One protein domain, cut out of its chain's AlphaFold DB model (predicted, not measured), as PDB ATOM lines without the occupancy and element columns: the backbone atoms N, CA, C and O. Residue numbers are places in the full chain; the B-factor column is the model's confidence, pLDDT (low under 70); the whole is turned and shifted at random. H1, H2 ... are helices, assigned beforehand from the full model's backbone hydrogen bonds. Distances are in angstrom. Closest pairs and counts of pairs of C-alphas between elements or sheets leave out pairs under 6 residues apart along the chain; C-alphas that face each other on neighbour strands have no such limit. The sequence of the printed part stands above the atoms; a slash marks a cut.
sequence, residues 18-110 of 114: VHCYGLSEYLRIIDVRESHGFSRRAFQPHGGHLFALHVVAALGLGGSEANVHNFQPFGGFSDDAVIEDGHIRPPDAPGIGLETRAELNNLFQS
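This is residues 18 to 110 of the 114 residues of the protein "D(-)-tartrate dehydratase" of Alphaproteobacteria bacterium MarineAlpha3_Bin2 (UniProt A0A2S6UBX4). This domain has little regular structure: a short helix, H2, sits near the middle among long winding loops, with H1 toward one end of the longest axis and H3 at the other. The long loop of residues 60 to 101 spans the way from H2 to H3. The printed part has 93 residues with three named helices, H1, H2, H3 in chain order, and no named strand; the class is all helix, though the helices hold only 31 residues. It is compact, with a radius of gyration of the C-alphas of 14.0 A and spans of 45 by 31 by 24 A.

H1, residues 23 to 35, and H2, residues 50 to 59, are close but not clearly touching; their closest C-alphas, of Leu 23 and Val 55, are 8.0 A apart. They run the same way at a steep tilt of 42 degrees. H3, residues 102 to 109, is apart from both. Every O i to N i+4 pair is within hydrogen-bond range in H2 and H3, and 8 of 9 in H1.

H1 begins at C-alpha 23 (34.124, -16.519, -40.343) and is 18.2 A long. H2 is 14.6 A long. H3 is 10.5 A long and ends at C-alpha 109 (42.158, -1.127, -22.650).

The two C-alphas farthest apart, of Gly 37 and Ser 110, are 46.8 A apart. Both links are long, and the printed part has no cut. The mean pLDDT of the printed part is 95.4; no printed residue is under 70.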
ATOM      1  N   VAL A  18      38.374 -19.289 -35.598       96.12
ATOM      2  CA  VAL A  18      39.563 -18.446 -35.359       96.12
ATOM      3  C   VAL A  18      40.864 -19.125 -35.793       96.12
ATOM      4  O   VAL A  18      41.827 -18.442 -36.135       96.12
ATOM      5  N   HIS A  19      40.877 -20.458 -35.866       97.50
ATOM      6  CA  HIS A  19      42.008 -21.251 -36.360       97.50
ATOM      7  C   HIS A  19      41.893 -21.614 -37.846       97.50
ATOM      8  O   HIS A  19      42.838 -22.124 -38.444       97.50
ATOM      9  N   CYS A  20      40.743 -21.342 -38.459       96.88
ATOM     10  CA  CYS A  20      40.460 -21.630 -39.860       96.88
ATOM     11  C   CYS A  20      40.207 -20.346 -40.657       96.88
ATOM     12  O   CYS A  20      39.249 -20.291 -41.410       96.88
ATOM     13  N   TYR A  21      41.057 -19.324 -40.508       97.81
ATOM     14  CA  TYR A  21      41.015 -18.076 -41.295       97.81
ATOM     15  C   TYR A  21      39.745 -17.209 -41.133       97.81
ATOM     16  O   TYR A  21      39.429 -16.385 -41.993       97.81
ATOM     17  N   GLY A  22      39.037 -17.335 -40.011       97.44
ATOM     18  CA  GLY A  22      37.896 -16.493 -39.654       97.44
ATOM     19  C   GLY A  22      36.559 -16.958 -40.239       97.44
ATOM     20  O   GLY A  22      36.456 -17.966 -40.937       97.44
ATOM     21  N   LEU A  23      35.504 -16.182 -39.963       98.12
ATOM     22  CA  LEU A  23      34.124 -16.519 -40.343       98.12
ATOM     23  C   LEU A  23      33.956 -16.758 -41.848       98.12
ATOM     24  O   LEU A  23      33.268 -17.691 -42.246       98.12
ATOM     25  N   SER A  24      34.591 -15.944 -42.689       98.25
ATOM     26  CA  SER A  24      34.434 -16.034 -44.144       98.25
ATOM     27  C   SER A  24      34.925 -17.364 -44.720       98.25
ATOM     28  O   SER A  24      34.375 -17.855 -45.703       98.25
ATOM     29  N   GLU A  25      35.978 -17.942 -44.145       98.56
ATOM     30  CA  GLU A  25      36.442 -19.277 -44.522       98.56
ATOM     31  C   GLU A  25      35.615 -20.357 -43.820       98.56
ATOM     32  O   GLU A  25      35.270 -21.361 -44.435       98.56
ATOM     33  N   TYR A  26      35.200 -20.120 -42.575       98.44
ATOM     34  CA  TYR A  26      34.319 -21.030 -41.851       98.44
ATOM     35  C   TYR A  26      33.010 -21.319 -42.602       98.44
ATOM     36  O   TYR A  26      32.597 -22.473 -42.700       98.44
ATOM     37  N   LEU A  27      32.402 -20.294 -43.209       98.56
ATOM     38  CA  LEU A  27      31.229 -20.442 -44.076       98.56
ATOM     39  C   LEU A  27      31.519 -21.371 -45.264       98.56
ATOM     40  O   LEU A  27      30.742 -22.281 -45.533       98.56
ATOM     41  N   ARG A  28      32.683 -21.220 -45.910       98.56
ATOM     42  CA  ARG A  28      33.102 -22.101 -47.011       98.56
ATOM     43  C   ARG A  28      33.321 -23.543 -46.549       98.56
ATOM     44  O   ARG A  28      32.960 -24.471 -47.267       98.56
ATOM     45  N   ILE A  29      33.866 -23.754 -45.350       98.12
ATOM     46  CA  ILE A  29      34.015 -25.095 -44.762       98.12
ATOM     47  C   ILE A  29      32.641 -25.740 -44.528       98.12
ATOM     48  O   ILE A  29      32.466 -26.923 -44.842       98.12
ATOM     49  N   ILE A  30      31.668 -24.981 -44.008       98.12
ATOM     50  CA  ILE A  30      30.286 -25.449 -43.835       98.12
ATOM     51  C   ILE A  30      29.688 -25.829 -45.191       98.12
ATOM     52  O   ILE A  30      29.244 -26.966 -45.342       98.12
ATOM     53  N   ASP A  31      29.763 -24.945 -46.188       98.25
ATOM     54  CA  ASP A  31      29.232 -25.182 -47.538       98.25
ATOM     55  C   ASP A  31      29.815 -26.459 -48.166       98.25
ATOM     56  O   ASP A  31      29.100 -27.284 -48.747       98.25
ATOM     57  N   VAL A  32      31.123 -26.687 -47.999       96.62
ATOM     58  CA  VAL A  32      31.776 -27.917 -48.463       96.62
ATOM     59  C   VAL A  32      31.183 -29.146 -47.773       96.62
ATOM     60  O   VAL A  32      30.950 -30.149 -48.439       96.62
ATOM     61  N   ARG A  33      30.888 -29.120 -46.471       94.31
ATOM     62  CA  ARG A  33      30.272 -30.282 -45.803       94.31
ATOM     63  C   ARG A  33      28.802 -30.463 -46.160       94.31
ATOM     64  O   ARG A  33      28.392 -31.599 -46.399       94.31
ATOM     65  N   GLU A  34      28.041 -29.380 -46.273       95.88
ATOM     66  CA  GLU A  34      26.634 -29.438 -46.680       95.88
ATOM     67  C   GLU A  34      26.480 -29.986 -48.106       95.88
ATOM     68  O   GLU A  34      25.649 -30.865 -48.337       95.88
ATOM     69  N   SER A  35      27.353 -29.592 -49.043       95.81
ATOM     70  CA  SER A  35      27.379 -30.157 -50.407       95.81
ATOM     71  C   SER A  35      27.699 -31.660 -50.462       95.81
ATOM     72  O   SER A  35      27.390 -32.316 -51.455       95.81
ATOM     73  N   HIS A  36      28.262 -32.227 -49.390       92.31
ATOM     74  CA  HIS A  36      28.505 -33.665 -49.234       92.31
ATOM     75  C   HIS A  36      27.434 -34.371 -48.384       92.31
ATOM     76  O   HIS A  36      27.630 -35.519 -47.982       92.31
ATOM     77  N   GLY A  37      26.304 -33.711 -48.115       93.31
ATOM     78  CA  GLY A  37      25.147 -34.293 -47.433       93.31
ATOM     79  C   GLY A  37      25.213 -34.269 -45.905       93.31
ATOM     80  O   GLY A  37      24.364 -34.881 -45.258       93.31
ATOM     81  N   PHE A  38      26.186 -33.578 -45.308       95.62
ATOM     82  CA  PHE A  38      26.230 -33.396 -43.857       95.62
ATOM     83  C   PHE A  38      25.345 -32.227 -43.427       95.62
ATOM     84  O   PHE A  38      25.305 -31.189 -44.080       95.62
ATOM     85  N   SER A  39      24.659 -32.361 -42.294       96.88
ATOM     86  CA  SER A  39      23.925 -31.241 -41.703       96.88
ATOM     87  C   SER A  39      24.890 -30.253 -41.048       96.88
ATOM     88  O   SER A  39      25.780 -30.675 -40.309       96.88
ATOM     89  N   ARG A  40      24.657 -28.939 -41.187       97.38
ATOM     90  CA  ARG A  40      25.359 -27.927 -40.372       97.38
ATOM     91  C   ARG A  40      25.221 -28.135 -38.858       97.38
ATOM     92  O   ARG A  40      26.079 -27.694 -38.104       97.38
ATOM     93  N   ARG A  41      24.198 -28.869 -38.400       97.88
ATOM     94  CA  ARG A  41      24.053 -29.262 -36.987       97.88
ATOM     95  C   ARG A  41      25.146 -30.220 -36.502       97.88
ATOM     96  O   ARG A  41      25.286 -30.404 -35.303       97.88
ATOM     97  N   ALA A  42      25.929 -30.819 -37.400       97.50
ATOM     98  CA  ALA A  42      27.104 -31.599 -37.021       97.50
ATOM     99  C   ALA A  42      28.281 -30.711 -36.572       97.50
ATOM    100  O   ALA A  42      29.232 -31.218 -35.986       97.50
ATOM    101  N   PHE A  43      28.252 -29.401 -36.837       98.25
ATOM    102  CA  PHE A  43      29.333 -28.494 -36.454       98.25
ATOM    103  C   PHE A  43      29.205 -28.080 -34.991       98.25
ATOM    104  O   PHE A  43      28.167 -27.561 -34.575       98.25
ATOM    105  N   GLN A  44      30.278 -28.297 -34.239       98.12
ATOM    106  CA  GLN A  44      30.421 -27.904 -32.843       98.12
ATOM    107  C   GLN A  44      31.816 -27.299 -32.660       98.12
ATOM    108  O   GLN A  44      32.754 -28.043 -32.382       98.12
ATOM    109  N   PRO A  45      32.007 -25.992 -32.919       98.06
ATOM    110  CA  PRO A  45      33.338 -25.403 -32.957       98.06
ATOM    111  C   PRO A  45      34.105 -25.623 -31.650       98.06
ATOM    112  O   PRO A  45      33.563 -25.411 -30.560       98.06
ATOM    113  N   HIS A  46      35.377 -26.002 -31.783       97.81
ATOM    114  CA  HIS A  46      36.358 -25.906 -30.705       97.81
ATOM    115  C   HIS A  46      36.583 -24.436 -30.303       97.81
ATOM    116  O   HIS A  46      36.277 -23.517 -31.062       97.81
ATOM    117  N   GLY A  47      37.147 -24.231 -29.113       94.06
ATOM    118  CA  GLY A  47      37.793 -22.989 -28.687       94.06
ATOM    119  C   GLY A  47      37.131 -22.380 -27.459       94.06
ATOM    120  O   GLY A  47      37.795 -21.776 -26.616       94.06
ATOM    121  N   GLY A  48      35.823 -22.586 -27.301       94.44
ATOM    122  CA  GLY A  48      35.080 -22.179 -26.109       94.44
ATOM    123  C   GLY A  48      35.117 -20.681 -25.810       94.44
ATOM    124  O   GLY A  48      35.118 -20.293 -24.642       94.44
ATOM    125  N   HIS A  49      35.167 -19.856 -26.856       94.62
ATOM    126  CA  HIS A  49      35.183 -18.396 -26.783       94.62
ATOM    127  C   HIS A  49      33.854 -17.789 -27.256       94.62
ATOM    128  O   HIS A  49      33.165 -18.342 -28.116       94.62
ATOM    129  N   LEU A  50      33.530 -16.593 -26.758       95.69
ATOM    130  CA  LEU A  50      32.279 -15.873 -27.040       95.69
ATOM    131  C   LEU A  50      31.943 -15.747 -28.537       95.69
ATOM    132  O   LEU A  50      30.793 -15.902 -28.941       95.69
ATOM    133  N   PHE A  51      32.951 -15.567 -29.393       96.75
ATOM    134  CA  PHE A  51      32.739 -15.518 -30.840       96.75
ATOM    135  C   PHE A  51      32.134 -16.814 -31.418       96.75
ATOM    136  O   PHE A  51      31.265 -16.742 -32.284       96.75
ATOM    137  N   ALA A  52      32.523 -17.994 -30.916       97.00
ATOM    138  CA  ALA A  52      31.969 -19.266 -31.383       97.00
ATOM    139  C   ALA A  52      30.487 -19.387 -31.009       97.00
ATOM    140  O   ALA A  52      29.691 -19.840 -31.829       97.00
ATOM    141  N   LEU A  53      30.097 -18.895 -29.826       96.94
ATOM    142  CA  LEU A  53      28.698 -18.860 -29.394       96.94
ATOM    143  C   LEU A  53      27.825 -18.040 -30.358       96.94
ATOM    144  O   LEU A  53      26.756 -18.503 -30.758       96.94
ATOM    145  N   HIS A  54      28.297 -16.867 -30.797       97.75
ATOM    146  CA  HIS A  54      27.598 -16.075 -31.815       97.75
ATOM    147  C   HIS A  54      27.479 -16.820 -33.149       97.75
ATOM    148  O   HIS A  54      26.400 -16.838 -33.741       97.75
ATOM    149  N   VAL A  55      28.557 -17.456 -33.619       97.94
ATOM    150  CA  VAL A  55      28.557 -18.212 -34.884       97.94
ATOM    151  C   VAL A  55      27.560 -19.372 -34.832       97.94
ATOM    152  O   VAL A  55      26.770 -19.550 -35.759       97.94
ATOM    153  N   VAL A  56      27.545 -20.125 -33.731       98.06
ATOM    154  CA  VAL A  56      26.617 -21.243 -33.517       98.06
ATOM    155  C   VAL A  56      25.170 -20.764 -33.516       98.06
ATOM    156  O   VAL A  56      24.347 -21.329 -34.240       98.06
ATOM    157  N   ALA A  57      24.872 -19.698 -32.768       97.50
ATOM    158  CA  ALA A  57      23.530 -19.135 -32.678       97.50
ATOM    159  C   ALA A  57      23.041 -18.566 -34.022       97.50
ATOM    160  O   ALA A  57      21.902 -18.812 -34.414       97.50
ATOM    161  N   ALA A  58      23.896 -17.839 -34.746       97.56
ATOM    162  CA  ALA A  58      23.524 -17.172 -35.992       97.56
ATOM    163  C   ALA A  58      23.350 -18.141 -37.171       97.56
ATOM    164  O   ALA A  58      22.483 -17.931 -38.018       97.56
ATOM    165  N   LEU A  59      24.168 -19.197 -37.243       98.19
ATOM    166  CA  LEU A  59      24.147 -20.141 -38.367       98.19
ATOM    167  C   LEU A  59      23.279 -21.382 -38.109       98.19
ATOM    168  O   LEU A  59      23.030 -22.150 -39.043       98.19
ATOM    169  N   GLY A  60      22.811 -21.579 -36.871       97.94
ATOM    170  CA  GLY A  60      22.037 -22.755 -36.472       97.94
ATOM    171  C   GLY A  60      22.883 -24.031 -36.443       97.94
ATOM    172  O   GLY A  60      22.480 -25.052 -37.008       97.94
ATOM    173  N   LEU A  61      24.076 -23.955 -35.842       98.50
ATOM    174  CA  LEU A  61      24.988 -25.099 -35.690       98.50
ATOM    175  C   LEU A  61      24.588 -25.984 -34.494       98.50
ATOM    176  O   LEU A  61      23.597 -25.720 -33.818       98.50
ATOM    177  N   GLY A  62      25.334 -27.065 -34.256       97.62
ATOM    178  CA  GLY A  62      24.986 -28.082 -33.256       97.62
ATOM    179  C   GLY A  62      25.245 -27.685 -31.805       97.62
ATOM    180  O   GLY A  62      24.567 -28.176 -30.911       97.62
ATOM    181  N   GLY A  63      26.223 -26.821 -31.566       96.69
ATOM    182  CA  GLY A  63      26.643 -26.427 -30.224       96.69
ATOM    183  C   GLY A  63      27.984 -25.712 -30.265       96.69
ATOM    184  O   GLY A  63      28.599 -25.628 -31.320       96.69
ATOM    185  N   SER A  64      28.432 -25.195 -29.128       95.31
ATOM    186  CA  SER A  64      29.768 -24.618 -28.950       95.31
ATOM    187  C   SER A  64      30.434 -25.330 -27.785       95.31
ATOM    188  O   SER A  64      29.777 -25.580 -26.774       95.31
ATOM    189  N   GLU A  65      31.736 -25.589 -27.879       96.50
ATOM    190  CA  GLU A  65      32.529 -25.860 -26.680       96.50
ATOM    191  C   GLU A  65      32.383 -24.693 -25.681       96.50
ATOM    192  O   GLU A  65      32.101 -23.555 -26.077       96.50
ATOM    193  N   ALA A  66      32.563 -24.965 -24.387       93.31
ATOM    194  CA  ALA A  66      32.514 -23.965 -23.323       93.31
ATOM    195  C   ALA A  66      33.742 -24.085 -22.411       93.31
ATOM    196  O   ALA A  66      33.897 -25.065 -21.685       93.31
ATOM    197  N   ASN A  67      34.591 -23.053 -22.400       92.06
ATOM    198  CA  ASN A  67      35.773 -22.966 -21.539       92.06
ATOM    199  C   ASN A  67      35.511 -22.042 -20.341       92.06
ATOM    200  O   ASN A  67      36.106 -20.978 -20.221       92.06
ATOM    201  N   VAL A  68      34.600 -22.441 -19.447       84.00
ATOM    202  CA  VAL A  68      34.133 -21.590 -18.328       84.00
ATOM    203  C   VAL A  68      35.263 -21.234 -17.351       84.00
ATOM    204  O   VAL A  68      35.311 -20.121 -16.838       84.00
ATOM    205  N   HIS A  69      36.203 -22.150 -17.115       87.44
ATOM    206  CA  HIS A  69      37.295 -21.945 -16.150       87.44
ATOM    207  C   HIS A  69      38.681 -21.833 -16.788       87.44
ATOM    208  O   HIS A  69      39.585 -21.247 -16.201       87.44
ATOM    209  N   ASN A  70      38.862 -22.391 -17.984       92.62
ATOM    210  CA  ASN A  70      40.170 -22.485 -18.623       92.62
ATOM    211  C   ASN A  70      40.433 -21.281 -19.530       92.62
ATOM    212  O   ASN A  70      39.506 -20.679 -20.066       92.62
ATOM    213  N   PHE A  71      41.715 -20.973 -19.743       93.31
ATOM    214  CA  PHE A  71      42.172 -19.959 -20.704       93.31
ATOM    215  C   PHE A  71      41.682 -18.529 -20.410       93.31
ATOM    216  O   PHE A  71      41.551 -17.717 -21.326       93.31
ATOM    217  N   GLN A  72      41.413 -18.204 -19.141       94.50
ATOM    218  CA  GLN A  72      41.058 -16.844 -18.728       94.50
ATOM    219  C   GLN A  72      42.187 -15.845 -19.060       94.50
ATOM    220  O   GLN A  72      43.362 -16.204 -18.949       94.50
ATOM    221  N   PRO A  73      41.860 -14.610 -19.487       93.44
ATOM    222  CA  PRO A  73      40.512 -14.040 -19.605       93.44
ATOM    223  C   PRO A  73      39.836 -14.283 -20.974       93.44
ATOM    224  O   PRO A  73      38.814 -13.673 -21.275       93.44
ATOM    225  N   PHE A  74      40.391 -15.137 -21.841       92.94
ATOM    226  CA  PHE A  74      39.905 -15.338 -23.216       92.94
ATOM    227  C   PHE A  74      38.852 -16.451 -23.352       92.94
ATOM    228  O   PHE A  74      37.974 -16.371 -24.210       92.94
ATOM    229  N   GLY A  75      38.921 -17.489 -22.516       91.94
ATOM    230  CA  GLY A  75      37.970 -18.608 -22.507       91.94
ATOM    231  C   GLY A  75      36.685 -18.266 -21.760       91.94
ATOM    232  O   GLY A  75      36.732 -17.531 -20.779       91.94
ATOM    233  N   GLY A  76      35.533 -18.732 -22.237       91.75
ATOM    234  CA  GLY A  76      34.225 -18.467 -21.631       91.75
ATOM    235  C   GLY A  76      33.396 -17.406 -22.360       91.75
ATOM    236  O   GLY A  76      33.716 -16.977 -23.474       91.75
ATOM    237  N   PHE A  77      32.300 -17.010 -21.716       94.25
ATOM    238  CA  PHE A  77      31.273 -16.107 -22.246       94.25
ATOM    239  C   PHE A  77      31.221 -14.812 -21.419       94.25
ATOM    240  O   PHE A  77      32.205 -14.477 -20.767       94.25
ATOM    241  N   SER A  78      30.114 -14.072 -21.474       94.56
ATOM    242  CA  SER A  78      29.878 -12.869 -20.662       94.56
ATOM    243  C   SER A  78      29.904 -13.152 -19.157       94.56
ATOM    244  O   SER A  78      29.598 -14.267 -18.736       94.56
ATOM    245  N   ASP A  79      30.239 -12.149 -18.344       94.50
ATOM    246  CA  ASP A  79      30.334 -12.303 -16.882       94.50
ATOM    247  C   ASP A  79      28.980 -12.644 -16.228       94.50
ATOM    248  O   ASP A  79      28.928 -13.319 -15.202       94.50
ATOM    249  N   ASP A  80      27.877 -12.202 -16.835       94.00
ATOM    250  CA  ASP A  80      26.494 -12.471 -16.431       94.00
ATOM    251  C   ASP A  80      25.864 -13.657 -17.179       94.00
ATOM    252  O   ASP A  80      24.663 -13.910 -17.054       94.00
ATOM    253  N   ALA A  81      26.656 -14.391 -17.965       93.56
ATOM    254  CA  ALA A  81      26.153 -15.487 -18.767       93.56
ATOM    255  C   ALA A  81      25.586 -16.610 -17.890       93.56
ATOM    256  O   ALA A  81      26.255 -17.158 -17.014       93.56
ATOM    257  N   VAL A  82      24.353 -17.006 -18.195       93.06
ATOM    258  CA  VAL A  82      23.663 -18.110 -17.528       93.06
ATOM    259  C   VAL A  82      23.624 -19.315 -18.463       93.06
ATOM    260  O   VAL A  82      23.158 -19.218 -19.600       93.06
ATOM    261  N   ILE A  83      24.124 -20.453 -17.973       93.00
ATOM    262  CA  ILE A  83      23.988 -21.752 -18.634       93.00
ATOM    263  C   ILE A  83      22.886 -22.529 -17.912       93.00
ATOM    264  O   ILE A  83      23.050 -22.906 -16.752       93.00
ATOM    265  N   GLU A  84      21.785 -22.791 -18.609       95.94
ATOM    266  CA  GLU A  84      20.621 -23.529 -18.106       95.94
ATOM    267  C   GLU A  84      20.350 -24.725 -19.016       95.94
ATOM    268  O   GLU A  84      20.288 -24.583 -20.236       95.94
ATOM    269  N   ASP A  85      20.241 -25.923 -18.434       96.50
ATOM    270  CA  ASP A  85      19.984 -27.175 -19.161       96.50
ATOM    271  C   ASP A  85      20.905 -27.390 -20.380       96.50
ATOM    272  O   ASP A  85      20.486 -27.856 -21.441       96.50
ATOM    273  N   GLY A  86      22.181 -27.012 -20.243       94.81
ATOM    274  CA  GLY A  86      23.188 -27.119 -21.304       94.81
ATOM    275  C   GLY A  86      23.070 -26.074 -22.419       94.81
ATOM    276  O   GLY A  86      23.760 -26.193 -23.429       94.81
ATOM    277  N   HIS A  87      22.226 -25.055 -22.250       96.25
ATOM    278  CA  HIS A  87      21.999 -23.991 -23.223       96.25
ATOM    279  C   HIS A  87      22.417 -22.630 -22.675       96.25
ATOM    280  O   HIS A  87      22.373 -22.368 -21.477       96.25
ATOM    281  N   ILE A  88      22.795 -21.748 -23.593       95.88
ATOM    282  CA  ILE A  88      23.184 -20.369 -23.319       95.88
ATOM    283  C   ILE A  88      22.800 -19.493 -24.509       95.88
ATOM    284  O   ILE A  88      22.653 -19.980 -25.635       95.88
ATOM    285  N   ARG A  89      22.629 -18.193 -24.272       95.38
ATOM    286  CA  ARG A  89      22.395 -17.200 -25.322       95.38
ATOM    287  C   ARG A  89      23.609 -16.277 -25.433       95.38
ATOM    288  O   ARG A  89      24.211 -15.974 -24.404       95.38
ATOM    289  N   PRO A  90      23.968 -15.814 -26.643       96.19
ATOM    290  CA  PRO A  90      24.892 -14.695 -26.764       96.19
ATOM    291  C   PRO A  90      24.355 -13.466 -26.003       96.19
ATOM    292  O   PRO A  90      23.130 -13.317 -25.911       96.19
ATOM    293  N   PRO A  91      25.230 -12.593 -25.479       95.94
ATOM    294  CA  PRO A  91      24.815 -11.374 -24.799       95.94
ATOM    295  C   PRO A  91      24.095 -10.423 -25.757       95.94
ATOM    296  O   PRO A  91      24.395 -10.375 -26.953       95.94
ATOM    297  N   ASP A  92      23.190  -9.616 -25.210       95.06
ATOM    298  CA  ASP A  92      22.600  -8.484 -25.927       95.06
ATOM    299  C   ASP A  92      23.529  -7.267 -25.819       95.06
ATOM    300  O   ASP A  92      23.328  -6.351 -25.021       95.06
ATOM    301  N   ALA A  93      24.625  -7.314 -26.577       96.25
ATOM    302  CA  ALA A  93      25.640  -6.271 -26.628       96.25
ATOM    303  C   ALA A  93      26.102  -6.031 -28.077       96.25
ATOM    304  O   ALA A  93      26.032  -6.941 -28.908       96.25
ATOM    305  N   PRO A  94      26.593  -4.825 -28.417       96.38
ATOM    306  CA  PRO A  94      27.130  -4.557 -29.746       96.38
ATOM    307  C   PRO A  94      28.316  -5.463 -30.110       96.38
ATOM    308  O   PRO A  94      29.206  -5.724 -29.301       96.38
ATOM    309  N   GLY A  95      28.374  -5.885 -31.375       96.12
ATOM    310  CA  GLY A  95      29.487  -6.681 -31.895       96.12
ATOM    311  C   GLY A  95      29.546  -8.088 -31.293       96.12
ATOM    312  O   GLY A  95      28.538  -8.783 -31.237       96.12
ATOM    313  N   ILE A  96      30.749  -8.520 -30.897       96.25
ATOM    314  CA  ILE A  96      30.969  -9.811 -30.215       96.25
ATOM    315  C   ILE A  96      30.634  -9.701 -28.715       96.25
ATOM    316  O   ILE A  96      30.495 -10.717 -28.048       96.25
ATOM    317  N   GLY A  97      30.524  -8.486 -28.165       96.38
ATOM    318  CA  GLY A  97      30.277  -8.273 -26.740       96.38
ATOM    319  C   GLY A  97      31.472  -8.613 -25.846       96.38
ATOM    320  O   GLY A  97      31.278  -9.052 -24.717       96.38
ATOM    321  N   LEU A  98      32.713  -8.429 -26.312       94.75
ATOM    322  CA  LEU A  98      33.914  -8.695 -25.500       94.75
ATOM    323  C   LEU A  98      33.968  -7.806 -24.244       94.75
ATOM    324  O   LEU A  98      34.525  -8.200 -23.226       94.75
ATOM    325  N   GLU A  99      33.332  -6.639 -24.302       95.44
ATOM    326  CA  GLU A  99      33.179  -5.669 -23.220       95.44
ATOM    327  C   GLU A  99      32.328  -6.196 -22.059       95.44
ATOM    328  O   GLU A  99      32.452  -5.708 -20.939       95.44
ATOM    329  N   THR A 100      31.504  -7.222 -22.300       95.69
ATOM    330  CA  THR A 100      30.721  -7.910 -21.255       95.69
ATOM    331  C   THR A 100      31.579  -8.809 -20.358       95.69
ATOM    332  O   THR A 100      31.054  -9.491 -19.480       95.69
ATOM    333  N   ARG A 101      32.896  -8.825 -20.591       95.00
ATOM    334  CA  ARG A 101      33.893  -9.547 -19.809       95.00
ATOM    335  C   ARG A 101      34.880  -8.568 -19.204       95.00
ATOM    336  O   ARG A 101      35.788  -8.100 -19.894       95.00
ATOM    337  N   ALA A 102      34.729  -8.262 -17.921       94.94
ATOM    338  CA  ALA A 102      35.474  -7.193 -17.270       94.94
ATOM    339  C   ALA A 102      36.995  -7.394 -17.368       94.94
ATOM    340  O   ALA A 102      37.714  -6.476 -17.760       94.94
ATOM    341  N   GLU A 103      37.494  -8.598 -17.075       94.75
ATOM    342  CA  GLU A 103      38.934  -8.889 -17.131       94.75
ATOM    343  C   GLU A 103      39.506  -8.778 -18.551       94.75
ATOM    344  O   GLU A 103      40.581  -8.206 -18.745       94.75
ATOM    345  N   LEU A 104      38.774  -9.277 -19.552       94.44
ATOM    346  CA  LEU A 104      39.195  -9.221 -20.950       94.44
ATOM    347  C   LEU A 104      39.159  -7.789 -21.492       94.44
ATOM    348  O   LEU A 104      40.094  -7.348 -22.158       94.44
ATOM    349  N   ASN A 105      38.107  -7.039 -21.173       94.00
ATOM    350  CA  ASN A 105      37.985  -5.641 -21.555       94.00
ATOM    351  C   ASN A 105      39.114  -4.798 -20.940       94.00
ATOM    352  O   ASN A 105      39.757  -4.017 -21.640       94.00
ATOM    353  N   ASN A 106      39.426  -5.015 -19.659       94.06
ATOM    354  CA  ASN A 106      40.543  -4.343 -18.993       94.06
ATOM    355  C   ASN A 106      41.886  -4.655 -19.671       94.06
ATOM    356  O   ASN A 106      42.734  -3.767 -19.799       94.06
ATOM    357  N   LEU A 107      42.081  -5.894 -20.134       93.38
ATOM    358  CA  LEU A 107      43.275  -6.281 -20.884       93.38
ATOM    359  C   LEU A 107      43.393  -5.508 -22.206       93.38
ATOM    360  O   LEU A 107      44.470  -4.998 -22.503       93.38
ATOM    361  N   PHE A 108      42.309  -5.367 -22.973       90.56
ATOM    362  CA  PHE A 108      42.328  -4.624 -24.241       90.56
ATOM    363  C   PHE A 108      42.469  -3.108 -24.077       90.56
ATOM    364  O   PHE A 108      43.003  -2.447 -24.964       90.56
ATOM    365  N   GLN A 109      42.011  -2.554 -22.956       88.56
ATOM    366  CA  GLN A 109      42.158  -1.127 -22.650       88.56
ATOM    367  C   GLN A 109      43.515  -0.780 -22.028       88.56
ATOM    368  O   GLN A 109      43.883   0.395 -21.959       88.56
ATOM    369  N   SER A 110      44.264  -1.782 -21.562       83.69
ATOM    370  CA  SER A 110      45.587  -1.558 -20.993       83.69
ATOM    371  C   SER A 110      46.556  -1.094 -22.086       83.69
ATOM    372  O   SER A 110      46.595  -1.696 -23.161       83.69
TER     373      SER A 110